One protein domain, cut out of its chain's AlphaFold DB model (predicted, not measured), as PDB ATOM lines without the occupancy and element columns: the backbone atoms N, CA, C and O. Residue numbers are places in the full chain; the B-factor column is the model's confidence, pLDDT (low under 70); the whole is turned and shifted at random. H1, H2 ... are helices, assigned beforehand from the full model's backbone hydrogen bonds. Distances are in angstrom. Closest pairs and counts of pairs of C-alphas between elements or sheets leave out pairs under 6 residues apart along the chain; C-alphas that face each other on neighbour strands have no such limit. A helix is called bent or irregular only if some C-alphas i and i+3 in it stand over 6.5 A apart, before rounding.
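What this domain is: This is residues 3 to 43 of the 51 residues of an uncharacterized protein of Corynebacterium otitidis ATCC 51513 (UniProt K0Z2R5). One long helix, H2, makes nearly the whole length of a rod, and the short helix H1 sits crosswise beside its first turns, like the foot of an L. Most of H2 runs on alone, with residues 21 to 30 and 32 to 38 standing free. The printed part has 41 residues with two named helices, H1 then H2, and no named strand; the class is all helix. It is extended, with a radius of gyration of the C-alphas of 14.7 A and spans of 43 by 17 by 10 A.

How they stand to each other: Start with H2, residues 13 to 40, and look near residue 34 for a kink of 26 degrees. H2 is neither bent nor irregular, but only just: C-alphas 33 and 36 are 6.4 A apart. Go back to H1, residues 3 to 8, which is close to H2 but not clearly touching; their closest C-alphas, those of Trp 6 and Lys 16, are 7.5 A apart. Their lines are about perpendicular, at 85 degrees. In H1 every O i to N i+4 pair is within hydrogen-bond range, in H2 22 of 24.

Where its parts are: Find C-alpha 13 at (134.304, 104.278, 149.750); from there H2 runs 38.6 A to C-alpha 40 at (110.949, 75.283, 139.411). H1 begins at C-alpha 3, at (139.754, 99.508, 139.792), and measures 9.1 A from first to last C-alpha.

The domain as a whole: The two C-alphas farthest apart, those of Pro 12 and Met 43, are 44.2 A apart. The printed part has no cut, and the link from H1 to H2 is tight, with 4 residues. Look at residues 3 to 6 for pLDDT under 70; the mean of the printed part is 87.9.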
ATOM      1  N   ARG A   3     139.686  98.040 139.775       62.25
ATOM      2  CA  ARG A   3     139.754  99.508 139.792       62.25
ATOM      3  C   ARG A   3     138.662 100.170 138.935       62.25
ATOM      4  O   ARG A   3     138.177 101.225 139.307       62.25
ATOM      5  N   TYR A   4     138.255  99.534 137.831       66.12
ATOM      6  CA  TYR A   4     137.216 100.058 136.932       66.12
ATOM      7  C   TYR A   4     135.825 100.059 137.576       66.12
ATOM      8  O   TYR A   4     135.142 101.076 137.530       66.12
ATOM      9  N   LEU A   5     135.444  98.967 138.249       65.06
ATOM     10  CA  LEU A   5     134.198  98.893 139.025       65.06
ATOM     11  C   LEU A   5     134.175  99.940 140.145       65.06
ATOM     12  O   LEU A   5     133.167 100.607 140.355       65.06
ATOM     13  N   TRP A   6     135.316 100.162 140.804       67.25
ATOM     14  CA  TRP A   6     135.418 101.147 141.880       67.25
ATOM     15  C   TRP A   6     135.344 102.603 141.411       67.25
ATOM     16  O   TRP A   6     135.080 103.473 142.233       67.25
ATOM     17  N   TYR A   7     135.578 102.901 140.130       71.62
ATOM     18  CA  TYR A   7     135.436 104.259 139.588       71.62
ATOM     19  C   TYR A   7     134.025 104.571 139.081       71.62
ATOM     20  O   TYR A   7     133.663 105.742 139.043       71.62
ATOM     21  N   TYR A   8     133.236 103.554 138.727       76.38
ATOM     22  CA  TYR A   8     131.860 103.735 138.255       76.38
ATOM     23  C   TYR A   8     130.846 103.950 139.381       76.38
ATOM     24  O   TYR A   8     129.841 104.621 139.166       76.38
ATOM     25  N   LEU A   9     131.106 103.399 140.569       71.75
ATOM     26  CA  LEU A   9     130.242 103.585 141.734       71.75
ATOM     27  C   LEU A   9     130.415 105.019 142.282       71.75
ATOM     28  O   LEU A   9     131.547 105.393 142.634       71.75
ATOM     29  N   PRO A  10     129.349 105.840 142.318       75.94
ATOM     30  CA  PRO A  10     129.422 107.217 142.784       75.94
ATOM     31  C   PRO A  10     129.678 107.294 144.297       75.94
ATOM     32  O   PRO A  10     129.263 106.453 145.086       75.94
ATOM     33  N   GLY A  11     130.376 108.348 144.724       80.12
ATOM     34  CA  GLY A  11     130.527 108.671 146.144       80.12
ATOM     35  C   GLY A  11     131.758 108.078 146.859       80.12
ATOM     36  O   GLY A  11     132.652 107.499 146.239       80.12
ATOM     37  N   PRO A  12     131.870 108.312 148.180       86.56
ATOM     38  CA  PRO A  12     132.956 107.833 149.039       86.56
ATOM     39  C   PRO A  12     132.958 106.305 149.208       86.56
ATOM     40  O   PRO A  12     131.947 105.639 149.012       86.56
ATOM     41  N   THR A  13     134.089 105.736 149.638       84.31
ATOM     42  CA  THR A  13     134.304 104.278 149.750       84.31
ATOM     43  C   THR A  13     133.222 103.536 150.545       84.31
ATOM     44  O   THR A  13     132.885 102.411 150.191       84.31
ATOM     45  N   TRP A  14     132.651 104.151 151.586       83.38
ATOM     46  CA  TRP A  14     131.579 103.536 152.376       83.38
ATOM     47  C   TRP A  14     130.257 103.432 151.601       83.38
ATOM     48  O   TRP A  14     129.577 102.417 151.715       83.38
ATOM     49  N   LEU A  15     129.923 104.426 150.766       88.12
ATOM     50  CA  LEU A  15     128.726 104.382 149.919       88.12
ATOM     51  C   LEU A  15     128.841 103.280 148.870       88.12
ATOM     52  O   LEU A  15     127.898 102.521 148.690       88.12
ATOM     53  N   LYS A  16     130.027 103.099 148.284       86.88
ATOM     54  CA  LYS A  16     130.288 102.009 147.326       86.88
ATOM     55  C   LYS A  16     130.067 100.627 147.936       86.88
ATOM     56  O   LYS A  16     129.580  99.728 147.259       86.88
ATOM     57  N   LEU A  17     130.429 100.449 149.209       89.69
ATOM     58  CA  LEU A  17     130.176  99.197 149.929       89.69
ATOM     59  C   LEU A  17     128.679  98.966 150.139       89.69
ATOM     60  O   LEU A  17     128.206  97.854 149.921       89.69
ATOM     61  N   VAL A  18     127.937 100.006 150.519       92.44
ATOM     62  CA  VAL A  18     126.479  99.921 150.671       92.44
ATOM     63  C   VAL A  18     125.811  99.612 149.332       92.44
ATOM     64  O   VAL A  18     125.000  98.697 149.263       92.44
ATOM     65  N   GLU A  19     126.187 100.302 148.256       90.81
ATOM     66  CA  GLU A  19     125.669 100.044 146.907       90.81
ATOM     67  C   GLU A  19     125.936  98.605 146.453       90.81
ATOM     68  O   GLU A  19     125.043  97.953 145.919       90.81
ATOM     69  N   LEU A  20     127.132  98.070 146.715       91.25
ATOM     70  CA  LEU A  20     127.447  96.672 146.419       91.25
ATOM     71  C   LEU A  20     126.579  95.692 147.206       91.25
ATOM     72  O   LEU A  20     126.121  94.702 146.640       91.25
ATOM     73  N   LEU A  21     126.342  95.962 148.490       95.00
ATOM     74  CA  LEU A  21     125.458  95.136 149.313       95.00
ATOM     75  C   LEU A  21     124.016  95.186 148.803       95.00
ATOM     76  O   LEU A  21     123.368  94.147 148.719       95.00
ATOM     77  N   VAL A  22     123.534  96.367 148.409       96.00
ATOM     78  CA  VAL A  22     122.202  96.541 147.816       96.00
ATOM     79  C   VAL A  22     122.092  95.789 146.493       96.00
ATOM     80  O   VAL A  22     121.121  95.067 146.292       96.00
ATOM     81  N   LEU A  23     123.086  95.896 145.610       94.62
ATOM     82  CA  LEU A  23     123.116  95.154 144.347       94.62
ATOM     83  C   LEU A  23     123.124  93.642 144.578       94.62
ATOM     84  O   LEU A  23     122.385  92.917 143.917       94.62
ATOM     85  N   LEU A  24     123.922  93.165 145.534       96.44
ATOM     86  CA  LEU A  24     123.970  91.749 145.883       96.44
ATOM     87  C   LEU A  24     122.615  91.259 146.408       96.44
ATOM     88  O   LEU A  24     122.133  90.216 145.972       96.44
ATOM     89  N   ALA A  25     121.986  92.025 147.302       98.06
ATOM     90  CA  ALA A  25     120.661  91.715 147.819       98.06
ATOM     91  C   ALA A  25     119.615  91.712 146.694       98.06
ATOM     92  O   ALA A  25     118.830  90.778 146.595       98.06
ATOM     93  N   ALA A  26     119.646  92.703 145.801       98.00
ATOM     94  CA  ALA A  26     118.738  92.788 144.662       98.00
ATOM     95  C   ALA A  26     118.868  91.575 143.730       98.00
ATOM     96  O   ALA A  26     117.859  90.995 143.339       98.00
ATOM     97  N   VAL A  27     120.095  91.147 143.413       98.00
ATOM     98  CA  VAL A  27     120.335  89.932 142.618       98.00
ATOM     99  C   VAL A  27     119.824  88.694 143.352       98.00
ATOM    100  O   VAL A  27     119.177  87.850 142.736       98.00
ATOM    101  N   PHE A  28     120.073  88.585 144.658       97.88
ATOM    102  CA  PHE A  28     119.576  87.476 145.469       97.88
ATOM    103  C   PHE A  28     118.043  87.392 145.444       97.88
ATOM    104  O   PHE A  28     117.501  86.331 145.142       97.88
ATOM    105  N   PHE A  29     117.342  88.502 145.688       98.00
ATOM    106  CA  PHE A  29     115.879  88.546 145.639       98.00
ATOM    107  C   PHE A  29     115.341  88.269 144.237       98.00
ATOM    108  O   PHE A  29     114.420  87.474 144.096       98.00
ATOM    109  N   LEU A  30     115.950  88.829 143.188       98.12
ATOM    110  CA  LEU A  30     115.566  88.536 141.806       98.12
ATOM    111  C   LEU A  30     115.665  87.034 141.504       98.12
ATOM    112  O   LEU A  30     114.766  86.453 140.893       98.12
ATOM    113  N   LEU A  31     116.749  86.394 141.947       97.44
ATOM    114  CA  LEU A  31     116.931  84.961 141.769       97.44
ATOM    115  C   LEU A  31     115.880  84.157 142.537       97.44
ATOM    116  O   LEU A  31     115.313  83.231 141.970       97.44
ATOM    117  N   MET A  32     115.598  84.507 143.791       97.06
ATOM    118  CA  MET A  32     114.691  83.736 144.646       97.06
ATOM    119  C   MET A  32     113.208  83.965 144.336       97.06
ATOM    120  O   MET A  32     112.430  83.019 144.381       97.06
ATOM    121  N   GLU A  33     112.802  85.195 144.022       96.75
ATOM    122  CA  GLU A  33     111.392  85.558 143.819       96.75
ATOM    123  C   GLU A  33     110.935  85.418 142.366       96.75
ATOM    124  O   GLU A  33     109.750  85.210 142.121       96.75
ATOM    125  N   VAL A  34     111.849  85.523 141.396       96.50
ATOM    126  CA  VAL A  34     111.487  85.511 139.968       96.50
ATOM    127  C   VAL A  34     112.082  84.311 139.249       96.50
ATOM    128  O   VAL A  34     111.352  83.525 138.648       96.50
ATOM    129  N   VAL A  35     113.404  84.143 139.310       96.12
ATOM    130  CA  VAL A  35     114.085  83.111 138.513       96.12
ATOM    131  C   VAL A  35     113.794  81.715 139.048       96.12
ATOM    132  O   VAL A  35     113.482  80.818 138.270       96.12
ATOM    133  N   PHE A  36     113.856  81.518 140.361       93.75
ATOM    134  CA  PHE A  36     113.633  80.218 140.980       93.75
ATOM    135  C   PHE A  36     112.197  79.705 140.780       93.75
ATOM    136  O   PHE A  36     112.064  78.558 140.364       93.75
ATOM    137  N   PRO A  37     111.122  80.501 140.966       93.38
ATOM    138  CA  PRO A  37     109.757  80.036 140.708       93.38
ATOM    139  C   PRO A  37     109.480  79.745 139.234       93.38
ATOM    140  O   PRO A  37     108.657  78.892 138.918       93.38
ATOM    141  N   TRP A  38     110.160  80.448 138.326       93.44
ATOM    142  CA  TRP A  38     110.090  80.141 136.903       93.44
ATOM    143  C   TRP A  38     110.826  78.835 136.570       93.44
ATOM    144  O   TRP A  38     110.274  77.972 135.892       93.44
ATOM    145  N   LEU A  39     112.047  78.656 137.085       92.06
ATOM    146  CA  LEU A  39     112.836  77.439 136.882       92.06
ATOM    147  C   LEU A  39     112.204  76.217 137.535       92.06
ATOM    148  O   LEU A  39     112.299  75.124 136.980       92.06
ATOM    149  N   SER A  40     111.570  76.388 138.698       88.75
ATOM    150  CA  SER A  40     110.949  75.283 139.411       88.75
ATOM    151  C   SER A  40     109.934  74.601 138.507       88.75
ATOM    152  O   SER A  40     110.035  73.397 138.347       88.75
ATOM    153  N   GLN A  41     109.071  75.333 137.799       86.94
ATOM    154  CA  GLN A  41     108.056  74.771 136.889       86.94
ATOM    155  C   GLN A  41     108.616  73.862 135.786       86.94
ATOM    156  O   GLN A  41     107.898  73.016 135.266       86.94
ATOM    157  N   LEU A  42     109.883  74.040 135.417       88.81
ATOM    158  CA  LEU A  42     110.551  73.268 134.370       88.81
ATOM    159  C   LEU A  42     111.284  72.040 134.931       88.81
ATOM    160  O   LEU A  42     111.826  71.242 134.164       88.81
ATOM    161  N   MET A  43     111.344  71.896 136.257       84.00
ATOM    162  CA  MET A  43     112.061  70.809 136.907       84.00
ATOM    163  C   MET A  43     111.233  69.516 136.874       84.00
ATOM    164  O   MET A  43     110.107  69.497 137.374       84.00
TER     165      MET A  43